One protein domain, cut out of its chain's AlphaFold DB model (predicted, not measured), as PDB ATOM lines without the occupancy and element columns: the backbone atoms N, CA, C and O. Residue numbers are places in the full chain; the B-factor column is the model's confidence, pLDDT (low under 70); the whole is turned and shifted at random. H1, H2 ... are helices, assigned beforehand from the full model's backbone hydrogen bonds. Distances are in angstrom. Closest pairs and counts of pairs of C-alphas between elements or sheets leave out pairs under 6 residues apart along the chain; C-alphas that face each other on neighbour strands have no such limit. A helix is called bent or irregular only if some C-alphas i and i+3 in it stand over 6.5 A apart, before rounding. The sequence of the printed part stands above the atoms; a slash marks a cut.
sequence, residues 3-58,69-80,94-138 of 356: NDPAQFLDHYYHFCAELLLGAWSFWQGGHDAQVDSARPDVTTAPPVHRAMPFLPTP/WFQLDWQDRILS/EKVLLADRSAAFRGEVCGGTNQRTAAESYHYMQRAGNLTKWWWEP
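This is residues 3 to 58, 69 to 80 and 94 to 138 of the 356 residues of an uncharacterized protein of Steccherinum ochraceum (UniProt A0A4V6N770). Two helices, H2 and H6, lie side by side and run the same way; the short helices H4 and H5 pack on the first residues of H6, and the small H1 sits at the corner before H2. From the end of H2 a long stretch with no named element, residues 31 to 58, winds away toward H3, which lies away from the other helices and whose residues 75 to 80 stick out. The printed part has 113 residues with six named helices, H1 to H6 along the chain, and no named strand; the class is all helix, though under half of the residues, 56, are in named elements. The whole is compact, with a radius of gyration of the C-alphas of 15.3 A and spans of 44 by 35 by 24 A.

H2, residues 12 to 30, is the longest helix at 25.3 A; its first C-alpha is at (191.157, 128.388, 231.537). It is neither bent nor irregular, but only just: C-alphas 17 and 20 are 6.5 A apart. H6, residues 117 to 128, measures 18.0 A and ends with C-alpha 128 at (219.715, 125.913, 226.381). It too is only just not irregular, with C-alphas 117 and 120 6.1 A apart. H1 is residues 6 to 9, 5.0 A; H4 is residues 101 to 104, 5.1 A. H5, residues 108 to 114, 9.2 A, is irregular: C-alphas 111 and 114 are 7.4 A apart. H3, residues 71 to 80, measures 14.4 A, with C-alpha 80 at (189.812, 149.755, 207.124).

H6 is the hub, touching three helices. It touches H2 at a shallow tilt of 24 degrees, the same way; the closest C-alphas, of Gly 22 and Ala 118, are 3.7 A apart. With residues 117 to 120 alone it touches H5, about perpendicular at 72 degrees, only just past steep; the closest C-alphas are Cys 110 and Thr 117, 5.5 A. The same residues touch H4, closest at the C-alphas of Ala 104 and Thr 117, 5.2 A. H1 and H2 only just touch, only at the corner, with 3 pairs of C-alphas within 8 A; the closest are Leu 9 and Phe 15, 5.2 A. H3 is apart from the other five helices. In H3 every O i to N i+4 pair is within hydrogen-bond range; in H2 12 of 15, in H5 2 of 3 and in H6 7 of 8 are, and H1 and H4 are too short for such a pair.

The C-alphas farthest apart, of Ser 80 and Thr 113, are 46.3 A apart. Residues 59 to 68 and 81 to 93 are not printed, with C-alpha gaps of 9.2 A and 21.6 A across the cuts. The links printed whole, H1 to H2, H4 to H5 and H5 to H6, are tight. The mean pLDDT of the printed part is 84.5; residues 53 to 58, 69 to 74 and 77 are under 70.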
ATOM      1  N   ASN A   3     197.335 128.899 216.896       70.25
ATOM      2  CA  ASN A   3     196.522 127.943 216.150       70.25
ATOM      3  C   ASN A   3     196.132 126.799 217.094       70.25
ATOM      4  O   ASN A   3     196.815 125.775 217.143       70.25
ATOM      5  N   ASP A   4     195.095 127.021 217.903       72.12
ATOM      6  CA  ASP A   4     194.625 126.044 218.887       72.12
ATOM      7  C   ASP A   4     193.093 125.885 218.796       72.12
ATOM      8  O   ASP A   4     192.392 126.885 218.619       72.12
ATOM      9  N   PRO A   5     192.537 124.659 218.874       74.38
ATOM     10  CA  PRO A   5     191.091 124.458 218.818       74.38
ATOM     11  C   PRO A   5     190.334 125.185 219.940       74.38
ATOM     12  O   PRO A   5     190.803 125.240 221.079       74.38
ATOM     13  N   ALA A   6     189.112 125.645 219.645       70.75
ATOM     14  CA  ALA A   6     188.260 126.376 220.593       70.75
ATOM     15  C   ALA A   6     188.063 125.633 221.928       70.75
ATOM     16  O   ALA A   6     188.168 126.242 222.985       70.75
ATOM     17  N   GLN A   7     187.923 124.300 221.896       72.69
ATOM     18  CA  GLN A   7     187.788 123.474 223.107       72.69
ATOM     19  C   GLN A   7     188.936 123.647 224.122       72.69
ATOM     20  O   GLN A   7     188.749 123.380 225.307       72.69
ATOM     21  N   PHE A   8     190.128 124.044 223.663       77.81
ATOM     22  CA  PHE A   8     191.286 124.301 224.516       77.81
ATOM     23  C   PHE A   8     191.400 125.783 224.863       77.81
ATOM     24  O   PHE A   8     191.701 126.119 226.002       77.81
ATOM     25  N   LEU A   9     191.128 126.678 223.915       74.38
ATOM     26  CA  LEU A   9     191.199 128.115 224.179       74.38
ATOM     27  C   LEU A   9     190.146 128.558 225.201       74.38
ATOM     28  O   LEU A   9     190.498 129.246 226.153       74.38
ATOM     29  N   ASP A  10     188.908 128.070 225.095       70.31
ATOM     30  CA  ASP A  10     187.813 128.397 226.022       70.31
ATOM     31  C   ASP A  10     188.019 127.812 227.435       70.31
ATOM     32  O   ASP A  10     187.262 128.087 228.369       70.31
ATOM     33  N   HIS A  11     189.050 126.987 227.623       77.81
ATOM     34  CA  HIS A  11     189.313 126.302 228.873       77.81
ATOM     35  C   HIS A  11     190.493 126.939 229.616       77.81
ATOM     36  O   HIS A  11     191.651 126.788 229.225       77.81
ATOM     37  N   TYR A  12     190.205 127.577 230.757       82.75
ATOM     38  CA  TYR A  12     191.157 128.388 231.537       82.75
ATOM     39  C   TYR A  12     192.542 127.745 231.736       82.75
ATOM     40  O   TYR A  12     193.563 128.392 231.513       82.75
ATOM     41  N   TYR A  13     192.594 126.455 232.089       86.31
ATOM     42  CA  TYR A  13     193.860 125.730 232.236       86.31
ATOM     43  C   TYR A  13     194.668 125.663 230.933       86.31
ATOM     44  O   TYR A  13     195.852 125.987 230.922       86.31
ATOM     45  N   HIS A  14     194.037 125.275 229.826       86.56
ATOM     46  CA  HIS A  14     194.723 125.092 228.550       86.56
ATOM     47  C   HIS A  14     195.179 126.438 227.971       86.56
ATOM     48  O   HIS A  14     196.261 126.533 227.394       86.56
ATOM     49  N   PHE A  15     194.423 127.510 228.199       85.56
ATOM     50  CA  PHE A  15     194.863 128.846 227.820       85.56
ATOM     51  C   PHE A  15     196.036 129.342 228.683       85.56
ATOM     52  O   PHE A  15     197.088 129.705 228.158       85.56
ATOM     53  N   CYS A  16     195.899 129.346 230.011       88.25
ATOM     54  CA  CYS A  16     196.899 129.963 230.884       88.25
ATOM     55  C   CYS A  16     198.116 129.072 231.155       88.25
ATOM     56  O   CYS A  16     199.248 129.524 231.005       88.25
ATOM     57  N   ALA A  17     197.894 127.824 231.569       86.62
ATOM     58  CA  ALA A  17     198.945 126.916 232.032       86.62
ATOM     59  C   ALA A  17     199.589 126.093 230.903       86.62
ATOM     60  O   ALA A  17     200.642 125.494 231.112       86.62
ATOM     61  N   GLU A  18     199.010 126.097 229.698       89.00
ATOM     62  CA  GLU A  18     199.652 125.527 228.512       89.00
ATOM     63  C   GLU A  18     200.055 126.606 227.503       89.00
ATOM     64  O   GLU A  18     201.241 126.850 227.290       89.00
ATOM     65  N   LEU A  19     199.094 127.289 226.882       89.44
ATOM     66  CA  LEU A  19     199.399 128.180 225.766       89.44
ATOM     67  C   LEU A  19     200.238 129.395 226.180       89.44
ATOM     68  O   LEU A  19     201.318 129.611 225.628       89.44
ATOM     69  N   LEU A  20     199.759 130.183 227.147       90.94
ATOM     70  CA  LEU A  20     200.448 131.392 227.605       90.94
ATOM     71  C   LEU A  20     201.789 131.046 228.256       90.94
ATOM     72  O   LEU A  20     202.798 131.677 227.956       90.94
ATOM     73  N   LEU A  21     201.810 130.018 229.101       94.06
ATOM     74  CA  LEU A  21     203.012 129.545 229.780       94.06
ATOM     75  C   LEU A  21     204.086 129.075 228.778       94.06
ATOM     76  O   LEU A  21     205.253 129.471 228.865       94.06
ATOM     77  N   GLY A  22     203.689 128.288 227.776       94.44
ATOM     78  CA  GLY A  22     204.569 127.817 226.707       94.44
ATOM     79  C   GLY A  22     205.064 128.942 225.797       94.44
ATOM     80  O   GLY A  22     206.258 129.019 225.502       94.44
ATOM     81  N   ALA A  23     204.175 129.846 225.384       94.25
ATOM     82  CA  ALA A  23     204.533 130.987 224.548       94.25
ATOM     83  C   ALA A  23     205.464 131.958 225.282       94.25
ATOM     84  O   ALA A  23     206.446 132.419 224.705       94.25
ATOM     85  N   TRP A  24     205.194 132.243 226.557       95.25
ATOM     86  CA  TRP A  24     206.000 133.161 227.354       95.25
ATOM     87  C   TRP A  24     207.387 132.599 227.668       95.25
ATOM     88  O   TRP A  24     208.373 133.316 227.521       95.25
ATOM     89  N   SER A  25     207.491 131.313 228.021       95.81
ATOM     90  CA  SER A  25     208.799 130.665 228.210       95.81
ATOM     91  C   SER A  25     209.637 130.678 226.928       95.81
ATOM     92  O   SER A  25     210.826 130.993 226.983       95.81
ATOM     93  N   PHE A  26     209.023 130.428 225.763       95.94
ATOM     94  CA  PHE A  26     209.710 130.555 224.475       95.94
ATOM     95  C   PHE A  26     210.110 132.000 224.171       95.94
ATOM     96  O   PHE A  26     211.212 132.234 223.696       95.94
ATOM     97  N   TRP A  27     209.233 132.972 224.430       95.62
ATOM     98  CA  TRP A  27     209.503 134.385 224.161       95.62
ATOM     99  C   TRP A  27     210.656 134.919 225.011       95.62
ATOM    100  O   TRP A  27     211.549 135.577 224.487       95.62
ATOM    101  N   GLN A  28     210.673 134.585 226.304       95.38
ATOM    102  CA  GLN A  28     211.783 134.903 227.199       95.38
ATOM    103  C   GLN A  28     213.083 134.257 226.700       95.38
ATOM    104  O   GLN A  28     214.054 134.959 226.425       95.38
ATOM    105  N   GLY A  29     213.091 132.934 226.509       95.12
ATOM    106  CA  GLY A  29     214.316 132.213 226.153       95.12
ATOM    107  C   GLY A  29     214.821 132.460 224.730       95.12
ATOM    108  O   GLY A  29     216.026 132.514 224.493       95.12
ATOM    109  N   GLY A  30     213.922 132.673 223.770       94.88
ATOM    110  CA  GLY A  30     214.271 132.989 222.383       94.88
ATOM    111  C   GLY A  30     214.919 134.366 222.224       94.88
ATOM    112  O   GLY A  30     215.609 134.608 221.236       94.88
ATOM    113  N   HIS A  31     214.726 135.251 223.204       94.81
ATOM    114  CA  HIS A  31     215.363 136.562 223.274       94.81
ATOM    115  C   HIS A  31     216.499 136.638 224.298       94.81
ATOM    116  O   HIS A  31     217.012 137.734 224.514       94.81
ATOM    117  N   ASP A  32     216.876 135.509 224.915       93.88
ATOM    118  CA  ASP A  32     217.830 135.456 226.035       93.88
ATOM    119  C   ASP A  32     217.529 136.534 227.095       93.88
ATOM    120  O   ASP A  32     218.383 137.288 227.572       93.88
ATOM    121  N   ALA A  33     216.233 136.680 227.377       93.75
ATOM    122  CA  ALA A  33     215.728 137.767 228.178       93.75
ATOM    123  C   ALA A  33     216.115 137.581 229.645       93.75
ATOM    124  O   ALA A  33     215.888 136.537 230.259       93.75
ATOM    125  N   GLN A  34     216.652 138.646 230.226       91.81
ATOM    126  CA  GLN A  34     217.028 138.698 231.624       91.81
ATOM    127  C   GLN A  34     215.851 139.215 232.450       91.81
ATOM    128  O   GLN A  34     215.121 140.115 232.022       91.81
ATOM    129  N   VAL A  35     215.676 138.645 233.640       89.62
ATOM    130  CA  VAL A  35     214.721 139.110 234.651       89.62
ATOM    131  C   VAL A  35     215.519 139.457 235.897       89.62
ATOM    132  O   VAL A  35     216.205 138.597 236.453       89.62
ATOM    133  N   ASP A  36     215.454 140.720 236.308       82.06
ATOM    134  CA  ASP A  36     216.183 141.209 237.477       82.06
ATOM    135  C   ASP A  36     215.602 140.582 238.752       82.06
ATOM    136  O   ASP A  36     214.414 140.701 239.032       82.06
ATOM    137  N   SER A  37     216.434 139.922 239.559       75.75
ATOM    138  CA  SER A  37     216.001 139.349 240.837       75.75
ATOM    139  C   SER A  37     215.558 140.397 241.863       75.75
ATOM    140  O   SER A  37     214.750 140.076 242.730       75.75
ATOM    141  N   ALA A  38     216.071 141.630 241.783       76.38
ATOM    142  CA  ALA A  38     215.656 142.745 242.634       76.38
ATOM    143  C   ALA A  38     214.375 143.424 242.123       76.38
ATOM    144  O   ALA A  38     213.666 144.073 242.892       76.38
ATOM    145  N   ARG A  39     214.076 143.269 240.829       79.62
ATOM    146  CA  ARG A  39     212.903 143.819 240.139       79.62
ATOM    147  C   ARG A  39     212.297 142.770 239.205       79.62
ATOM    148  O   ARG A  39     212.315 142.947 237.986       79.62
ATOM    149  N   PRO A  40     211.734 141.675 239.750       78.94
ATOM    150  CA  PRO A  40     211.254 140.558 238.936       78.94
ATOM    151  C   PRO A  40     209.981 140.892 238.144       78.94
ATOM    152  O   PRO A  40     209.457 140.056 237.415       78.94
ATOM    153  N   ASP A  41     209.472 142.121 238.271       81.50
ATOM    154  CA  ASP A  41     208.470 142.710 237.389       81.50
ATOM    155  C   ASP A  41     209.032 143.140 236.022       81.50
ATOM    156  O   ASP A  41     208.263 143.297 235.075       81.50
ATOM    157  N   VAL A  42     210.350 143.320 235.905       86.19
ATOM    158  CA  VAL A  42     211.011 143.832 234.701       86.19
ATOM    159  C   VAL A  42     211.741 142.707 233.971       86.19
ATOM    160  O   VAL A  42     212.514 141.949 234.553       86.19
ATOM    161  N   THR A  43     211.520 142.634 232.661       92.44
ATOM    162  CA  THR A  43     212.209 141.718 231.749       92.44
ATOM    163  C   THR A  43     212.822 142.491 230.587       92.44
ATOM    164  O   THR A  43     212.251 143.483 230.134       92.44
ATOM    165  N   THR A  44     213.965 142.028 230.076       94.25
ATOM    166  CA  THR A  44     214.558 142.565 228.840       94.25
ATOM    167  C   THR A  44     213.925 141.990 227.570       94.25
ATOM    168  O   THR A  44     214.316 142.376 226.466       94.25
ATOM    169  N   ALA A  45     212.954 141.076 227.694       92.88
ATOM    170  CA  ALA A  45     212.217 140.561 226.550       92.88
ATOM    171  C   ALA A  45     211.515 141.713 225.807       92.88
ATOM    172  O   ALA A  45     210.965 142.612 226.450       92.88
ATOM    173  N   PRO A  46     211.464 141.686 224.464       92.25
ATOM    174  CA  PRO A  46     210.710 142.672 223.710       92.25
ATOM    175  C   PRO A  46     209.241 142.704 224.164       92.25
ATOM    176  O   PRO A  46     208.653 141.638 224.389       92.25
ATOM    177  N   PRO A  47     208.620 143.890 224.280       88.31
ATOM    178  CA  PRO A  47     207.234 143.990 224.711       88.31
ATOM    179  C   PRO A  47     206.301 143.251 223.745       88.31
ATOM    180  O   PRO A  47     206.381 143.398 222.520       88.31
ATOM    181  N   VAL A  48     205.391 142.458 224.311       85.38
ATOM    182  CA  VAL A  48     204.318 141.809 223.557       85.38
ATOM    183  C   VAL A  48     203.167 142.796 223.458       85.38
ATOM    184  O   VAL A  48     202.452 143.034 224.420       85.38
ATOM    185  N   HIS A  49     202.999 143.384 222.278       78.81
ATOM    186  CA  HIS A  49     201.959 144.387 222.047       78.81
ATOM    187  C   HIS A  49     200.599 143.780 221.690       78.81
ATOM    188  O   HIS A  49     199.591 144.483 221.714       78.81
ATOM    189  N   ARG A  50     200.586 142.529 221.207       73.94
ATOM    190  CA  ARG A  50     199.396 141.886 220.638       73.94
ATOM    191  C   ARG A  50     199.430 140.378 220.842       73.94
ATOM    192  O   ARG A  50     200.414 139.725 220.488       73.94
ATOM    193  N   ALA A  51     198.314 139.834 221.308       73.94
ATOM    194  CA  ALA A  51     197.998 138.414 221.283       73.94
ATOM    195  C   ALA A  51     196.947 138.162 220.191       73.94
ATOM    196  O   ALA A  51     195.966 138.887 220.080       73.94
ATOM    197  N   MET A  52     197.159 137.149 219.353       71.50
ATOM    198  CA  MET A  52     196.285 136.880 218.201       71.50
ATOM    199  C   MET A  52     195.839 135.416 218.221       71.50
ATOM    200  O   MET A  52     196.522 134.576 217.614       71.50
ATOM    201  N   PRO A  53     194.787 135.065 218.981       65.31
ATOM    202  CA  PRO A  53     194.190 133.742 218.909       65.31
ATOM    203  C   PRO A  53     193.439 133.561 217.588       65.31
ATOM    204  O   PRO A  53     192.609 134.382 217.206       65.31
ATOM    205  N   PHE A  54     193.717 132.468 216.880       64.56
ATOM    206  CA  PHE A  54     192.986 132.108 215.671       64.56
ATOM    207  C   PHE A  54     191.659 131.441 216.059       64.56
ATOM    208  O   PHE A  54     191.505 130.224 215.996       64.56
ATOM    209  N   LEU A  55     190.720 132.261 216.535       59.12
ATOM    210  CA  LEU A  55     189.380 131.848 216.937       59.12
ATOM    211  C   LEU A  55     188.336 132.381 215.945       59.12
ATOM    212  O   LEU A  55     188.389 133.564 215.590       59.12
ATOM    213  N   PRO A  56     187.370 131.541 215.521       54.25
ATOM    214  CA  PRO A  56     186.292 131.961 214.630       54.25
ATOM    215  C   PRO A  56     185.234 132.835 215.326       54.25
ATOM    216  O   PRO A  56     184.488 133.531 214.643       54.25
ATOM    217  N   THR A  57     185.165 132.828 216.663       52.38
ATOM    218  CA  THR A  57     184.158 133.564 217.448       52.38
ATOM    219  C   THR A  57     184.745 134.164 218.732       52.38
ATOM    220  O   THR A  57     185.622 133.547 219.337       52.38
ATOM    221  N   PRO A  58     184.242 135.327 219.193       53.25
ATOM    222  CA  PRO A  58     184.744 136.045 220.370       53.25
ATOM    223  C   PRO A  58     184.245 135.463 221.709       53.25
ATOM    224  O   PRO A  58     184.098 136.190 222.684       53.25
ATOM    225  N   TRP A  69     193.215 139.727 219.418       56.28
ATOM    226  CA  TRP A  69     192.757 139.908 218.037       56.28
ATOM    227  C   TRP A  69     192.158 138.614 217.491       56.28
ATOM    228  O   TRP A  69     192.861 137.600 217.437       56.28
ATOM    229  N   PHE A  70     190.909 138.660 217.037       65.38
ATOM    230  CA  PHE A  70     190.194 137.550 216.409       65.38
ATOM    231  C   PHE A  70     190.266 137.600 214.877       65.38
ATOM    232  O   PHE A  70     190.706 138.577 214.266       65.38
ATOM    233  N   GLN A  71     189.798 136.532 214.225       64.75
ATOM    234  CA  GLN A  71     189.760 136.455 212.762       64.75
ATOM    235  C   GLN A  71     188.894 137.560 212.125       64.75
ATOM    236  O   GLN A  71     189.222 138.037 211.038       64.75
ATOM    237  N   LEU A  72     187.819 137.984 212.794       64.50
ATOM    238  CA  LEU A  72     186.956 139.079 212.333       64.50
ATOM    239  C   LEU A  72     187.660 140.440 212.433       64.50
ATOM    240  O   LEU A  72     187.667 141.180 211.453       64.50
ATOM    241  N   ASP A  73     188.379 140.708 213.530       67.94
ATOM    242  CA  ASP A  73     189.176 141.938 213.689       67.94
ATOM    243  C   ASP A  73     190.224 142.088 212.576       67.94
ATOM    244  O   ASP A  73     190.576 143.194 212.159       67.94
ATOM    245  N   TRP A  74     190.728 140.960 212.067       67.81
ATOM    246  CA  TRP A  74     191.644 140.939 210.933       67.81
ATOM    247  C   TRP A  74     190.973 141.364 209.627       67.81
ATOM    248  O   TRP A  74     191.551 142.142 208.863       67.81
ATOM    249  N   GLN A  75     189.759 140.876 209.372       70.38
ATOM    250  CA  GLN A  75     188.985 141.267 208.197       70.38
ATOM    251  C   GLN A  75     188.640 142.757 208.253       70.38
ATOM    252  O   GLN A  75     188.926 143.472 207.293       70.38
ATOM    253  N   ASP A  76     188.161 143.251 209.395       70.56
ATOM    254  CA  ASP A  76     187.847 144.669 209.597       70.56
ATOM    255  C   ASP A  76     189.079 145.563 209.445       70.56
ATOM    256  O   ASP A  76     189.021 146.665 208.890       70.56
ATOM    257  N   ARG A  77     190.250 145.080 209.865       68.19
ATOM    258  CA  ARG A  77     191.507 145.792 209.643       68.19
ATOM    259  C   ARG A  77     191.969 145.800 208.203       68.19
ATOM    260  O   ARG A  77     192.438 146.839 207.737       68.19
ATOM    261  N   ILE A  78     191.864 144.684 207.492       73.62
ATOM    262  CA  ILE A  78     192.150 144.669 206.055       73.62
ATOM    263  C   ILE A  78     191.227 145.664 205.355       73.62
ATOM    264  O   ILE A  78     191.720 146.487 204.591       73.62
ATOM    265  N   LEU A  79     189.931 145.652 205.677       72.62
ATOM    266  CA  LEU A  79     188.947 146.567 205.106       72.62
ATOM    267  C   LEU A  79     189.280 148.031 205.421       72.62
ATOM    268  O   LEU A  79     189.416 148.826 204.495       72.62
ATOM    269  N   SER A  80     189.510 148.377 206.690       70.12
ATOM    270  CA  SER A  80     189.812 149.755 207.124       70.12
ATOM    271  C   SER A  80     191.167 150.285 206.650       70.12
ATOM    272  O   SER A  80     191.360 151.497 206.568       70.12
ATOM    273  N   GLU A  94     207.894 143.175 213.203       86.94
ATOM    274  CA  GLU A  94     209.334 143.004 213.448       86.94
ATOM    275  C   GLU A  94     209.633 141.631 214.065       86.94
ATOM    276  O   GLU A  94     210.624 140.988 213.730       86.94
ATOM    277  N   LYS A  95     208.757 141.178 214.968       89.19
ATOM    278  CA  LYS A  95     208.863 139.903 215.675       89.19
ATOM    279  C   LYS A  95     207.495 139.241 215.742       89.19
ATOM    280  O   LYS A  95     206.497 139.896 216.044       89.19
ATOM    281  N   VAL A  96     207.460 137.938 215.479       88.81
ATOM    282  CA  VAL A  96     206.250 137.114 215.551       88.81
ATOM    283  C   VAL A  96     206.585 135.799 216.233       88.81
ATOM    284  O   VAL A  96     207.504 135.101 215.817       88.81
ATOM    285  N   LEU A  97     205.794 135.444 217.245       89.69
ATOM    286  CA  LEU A  97     205.759 134.098 217.802       89.69
ATOM    287  C   LEU A  97     204.542 133.355 217.247       89.69
ATOM    288  O   LEU A  97     203.408 133.850 217.303       89.69
ATOM    289  N   LEU A  98     204.789 132.160 216.721       88.06
ATOM    290  CA  LEU A  98     203.763 131.216 216.295       88.06
ATOM    291  C   LEU A  98     203.716 130.075 217.306       88.06
ATOM    292  O   LEU A  98     204.738 129.449 217.571       88.06
ATOM    293  N   ALA A  99     202.541 129.825 217.869       87.44
ATOM    294  CA  ALA A  99     202.316 128.713 218.779       87.44
ATOM    295  C   ALA A  99     201.264 127.780 218.175       87.44
ATOM    296  O   ALA A  99     200.170 128.210 217.796       87.44
ATOM    297  N   ASP A 100     201.638 126.507 218.068       86.44
ATOM    298  CA  ASP A 100     200.857 125.451 217.438       86.44
ATOM    299  C   ASP A 100     200.906 124.197 218.319       86.44
ATOM    300  O   ASP A 100     201.972 123.622 218.569       86.44
ATOM    301  N   ARG A 101     199.736 123.775 218.811       88.38
ATOM    302  CA  ARG A 101     199.598 122.588 219.666       88.38
ATOM    303  C   ARG A 101     199.996 121.311 218.935       88.38
ATOM    304  O   ARG A 101     200.650 120.454 219.523       88.38
ATOM    305  N   SER A 102     199.622 121.177 217.665       88.19
ATOM    306  CA  SER A 102     199.921 119.982 216.868       88.19
ATOM    307  C   SER A 102     201.421 119.830 216.638       88.19
ATOM    308  O   SER A 102     201.929 118.711 216.640       88.19
ATOM    309  N   ALA A 103     202.140 120.945 216.476       90.00
ATOM    310  CA  ALA A 103     203.595 120.947 216.414       90.00
ATOM    311  C   ALA A 103     204.216 120.481 217.740       90.00
ATOM    312  O   ALA A 103     205.112 119.640 217.713       90.00
ATOM    313  N   ALA A 104     203.704 120.947 218.886       91.69
ATOM    314  CA  ALA A 104     204.194 120.515 220.196       91.69
ATOM    315  C   ALA A 104     204.040 118.998 220.404       91.69
ATOM    316  O   ALA A 104     204.986 118.345 220.826       91.69
ATOM    317  N   PHE A 105     202.908 118.399 220.013       91.06
ATOM    318  CA  PHE A 105     202.691 116.944 220.113       91.06
ATOM    319  C   PHE A 105     203.649 116.089 219.268       91.06
ATOM    320  O   PHE A 105     203.746 114.885 219.495       91.06
ATOM    321  N   ARG A 106     204.351 116.680 218.293       92.94
ATOM    322  CA  ARG A 106     205.399 115.989 217.522       92.94
ATOM    323  C   ARG A 106     206.762 116.015 218.216       92.94
ATOM    324  O   ARG A 106     207.665 115.316 217.767       92.94
ATOM    325  N   GLY A 107     206.920 116.833 219.254       91.25
ATOM    326  CA  GLY A 107     208.126 116.880 220.067       91.25
ATOM    327  C   GLY A 107     208.211 115.709 221.048       91.25
ATOM    328  O   GLY A 107     207.226 115.035 221.352       91.25
ATOM    329  N   GLU A 108     209.425 115.442 221.523       92.75
ATOM    330  CA  GLU A 108     209.730 114.310 222.403       92.75
ATOM    331  C   GLU A 108     209.070 114.444 223.785       92.75
ATOM    332  O   GLU A 108     208.607 113.466 224.379       92.75
ATOM    333  N   VAL A 109     209.004 115.664 224.313       92.62
ATOM    334  CA  VAL A 109     208.540 115.920 225.674       92.62
ATOM    335  C   VAL A 109     207.018 115.819 225.747       92.62
ATOM    336  O   VAL A 109     206.479 115.060 226.552       92.62
ATOM    337  N   CYS A 110     206.307 116.545 224.892       92.44
ATOM    338  CA  CYS A 110     204.857 116.522 224.830       92.44
ATOM    339  C   CYS A 110     204.374 115.199 224.221       92.44
ATOM    340  O   CYS A 110     203.567 114.510 224.839       92.44
ATOM    341  N   GLY A 111     204.905 114.780 223.071       89.62
ATOM    342  CA  GLY A 111     204.459 113.560 222.395       89.62
ATOM    343  C   GLY A 111     204.793 112.263 223.138       89.62
ATOM    344  O   GLY A 111     204.015 111.312 223.083       89.62
ATOM    345  N   GLY A 112     205.929 112.217 223.845       84.88
ATOM    346  CA  GLY A 112     206.452 110.984 224.442       84.88
ATOM    347  C   GLY A 112     206.508 110.943 225.970       84.88
ATOM    348  O   GLY A 112     206.512 109.850 226.530       84.88
ATOM    349  N   THR A 113     206.550 112.093 226.656       86.62
ATOM    350  CA  THR A 113     206.871 112.132 228.097       86.62
ATOM    351  C   THR A 113     205.700 112.570 228.974       86.62
ATOM    352  O   THR A 113     205.308 111.829 229.869       86.62
ATOM    353  N   ASN A 114     205.150 113.771 228.762       88.12
ATOM    354  CA  ASN A 114     204.194 114.379 229.702       88.12
ATOM    355  C   ASN A 114     202.906 114.925 229.064       88.12
ATOM    356  O   ASN A 114     202.004 115.353 229.789       88.12
ATOM    357  N   GLN A 115     202.793 114.927 227.730       89.69
ATOM    358  CA  GLN A 115     201.602 115.397 227.004       89.69
ATOM    359  C   GLN A 115     201.244 116.864 227.287       89.69
ATOM    360  O   GLN A 115     200.100 117.264 227.094       89.69
ATOM    361  N   ARG A 116     202.208 117.677 227.747       92.38
ATOM    362  CA  ARG A 116     202.044 119.114 228.009       92.38
ATOM    363  C   ARG A 116     202.681 119.919 226.892       92.38
ATOM    364  O   ARG A 116     203.892 119.875 226.703       92.38
ATOM    365  N   THR A 117     201.879 120.686 226.167       92.81
ATOM    366  CA  THR A 117     202.363 121.453 225.005       92.81
ATOM    367  C   THR A 117     203.395 122.510 225.398       92.81
ATOM    368  O   THR A 117     204.402 122.671 224.715       92.81
ATOM    369  N   ALA A 118     203.201 123.163 226.547       94.44
ATOM    370  CA  ALA A 118     204.144 124.130 227.107       94.44
ATOM    371  C   ALA A 118     205.510 123.533 227.466       94.44
ATOM    372  O   ALA A 118     206.492 124.266 227.581       94.44
ATOM    373  N   ALA A 119     205.582 122.215 227.663       94.81
ATOM    374  CA  ALA A 119     206.803 121.563 228.096       94.81
ATOM    375  C   ALA A 119     207.887 121.556 227.023       94.81
ATOM    376  O   ALA A 119     209.063 121.602 227.372       94.81
ATOM    377  N   GLU A 120     207.508 121.554 225.745       94.94
ATOM    378  CA  GLU A 120     208.468 121.614 224.642       94.94
ATOM    379  C   GLU A 120     209.289 122.898 224.691       94.94
ATOM    380  O   GLU A 120     210.515 122.859 224.810       94.94
ATOM    381  N   SER A 121     208.618 124.052 224.671       94.50
ATOM    382  CA  SER A 121     209.304 125.340 224.708       94.50
ATOM    383  C   SER A 121     210.034 125.560 226.026       94.50
ATOM    384  O   SER A 121     211.193 125.976 226.013       94.50
ATOM    385  N   TYR A 122     209.391 125.241 227.152       96.12
ATOM    386  CA  TYR A 122     209.992 125.392 228.470       96.12
ATOM    387  C   TYR A 122     211.291 124.592 228.593       96.12
ATOM    388  O   TYR A 122     212.333 125.163 228.913       96.12
ATOM    389  N   HIS A 123     211.262 123.283 228.319       95.00
ATOM    390  CA  HIS A 123     212.449 122.450 228.496       95.00
ATOM    391  C   HIS A 123     213.517 122.744 227.451       95.00
ATOM    392  O   HIS A 123     214.697 122.674 227.785       95.00
ATOM    393  N   TYR A 124     213.142 123.103 226.221       95.06
ATOM    394  CA  TYR A 124     214.112 123.541 225.224       95.06
ATOM    395  C   TYR A 124     214.884 124.775 225.716       95.06
ATOM    396  O   TYR A 124     216.113 124.747 225.774       95.06
ATOM    397  N   MET A 125     214.177 125.821 226.160       96.00
ATOM    398  CA  MET A 125     214.808 127.059 226.638       96.00
ATOM    399  C   MET A 125     215.576 126.864 227.946       96.00
ATOM    400  O   MET A 125     216.662 127.415 228.116       96.00
ATOM    401  N   GLN A 126     215.056 126.032 228.849       93.75
ATOM    402  CA  GLN A 126     215.736 125.669 230.089       93.75
ATOM    403  C   GLN A 126     217.055 124.930 229.818       93.75
ATOM    404  O   GLN A 126     218.077 125.285 230.398       93.75
ATOM    405  N   ARG A 127     217.056 123.914 228.940       93.62
ATOM    406  CA  ARG A 127     218.265 123.141 228.596       93.62
ATOM    407  C   ARG A 127     219.295 123.984 227.847       93.62
ATOM    408  O   ARG A 127     220.485 123.757 228.024       93.62
ATOM    409  N   ALA A 128     218.842 124.949 227.047       93.81
ATOM    410  CA  ALA A 128     219.715 125.913 226.381       93.81
ATOM    411  C   ALA A 128     220.376 126.905 227.356       93.81
ATOM    412  O   ALA A 128     221.346 127.554 226.985       93.81
ATOM    413  N   GLY A 129     219.879 127.017 228.594       92.12
ATOM    414  CA  GLY A 129     220.359 127.994 229.574       92.12
ATOM    415  C   GLY A 129     219.770 129.397 229.400       92.12
ATOM    416  O   GLY A 129     220.154 130.297 230.138       92.12
ATOM    417  N   ASN A 130     218.806 129.573 228.491       93.81
ATOM    418  CA  ASN A 130     218.241 130.880 228.136       93.81
ATOM    419  C   ASN A 130     217.001 131.254 228.965       93.81
ATOM    420  O   ASN A 130     216.406 132.308 228.759       93.81
ATOM    421  N   LEU A 131     216.547 130.381 229.868       92.31
ATOM    422  CA  LEU A 131     215.390 130.653 230.718       92.31
ATOM    423  C   LEU A 131     215.844 130.984 232.139       92.31
ATOM    424  O   LEU A 131     216.306 130.114 232.881       92.31
ATOM    425  N   THR A 132     215.693 132.249 232.530       90.06
ATOM    426  CA  THR A 132     216.014 132.699 233.889       90.06
ATOM    427  C   THR A 132     215.082 132.064 234.919       90.06
ATOM    428  O   THR A 132     213.959 131.678 234.613       90.06
ATOM    429  N   LYS A 133     215.509 131.985 236.184       87.12
ATOM    430  CA  LYS A 133     214.674 131.450 237.277       87.12
ATOM    431  C   LYS A 133     213.320 132.170 237.377       87.12
ATOM    432  O   LYS A 133     212.291 131.533 237.585       87.12
ATOM    433  N   TRP A 134     213.341 133.492 237.243       91.62
ATOM    434  CA  TRP A 134     212.190 134.371 237.437       91.62
ATOM    435  C   TRP A 134     211.387 134.610 236.157       91.62
ATOM    436  O   TRP A 134     210.575 135.527 236.116       91.62
ATOM    437  N   TRP A 135     211.576 133.785 235.124       93.88
ATOM    438  CA  TRP A 135     210.962 133.964 233.809       93.88
ATOM    439  C   TRP A 135     209.445 134.208 233.849       93.88
ATOM    440  O   TRP A 135     208.936 134.941 233.008       93.88
ATOM    441  N   TRP A 136     208.715 133.639 234.816       95.38
ATOM    442  CA  TRP A 136     207.263 133.809 234.955       95.38
ATOM    443  C   TRP A 136     206.832 135.033 235.784       95.38
ATOM    444  O   TRP A 136     205.701 135.504 235.645       95.38
ATOM    445  N   GLU A 137     207.709 135.589 236.627       94.25
ATOM    446  CA  GLU A 137     207.360 136.701 237.522       94.25
ATOM    447  C   GLU A 137     206.850 137.960 236.806       94.25
ATOM    448  O   GLU A 137     205.887 138.535 237.317       94.25
ATOM    449  N   PRO A 138     207.362 138.375 235.628       93.75
ATOM    450  CA  PRO A 138     206.830 139.553 234.949       93.75
ATOM    451  C   PRO A 138     205.336 139.424 234.631       93.75
ATOM    452  O   PRO A 138     204.575 140.370 234.835       93.75
TER     453      PRO A 138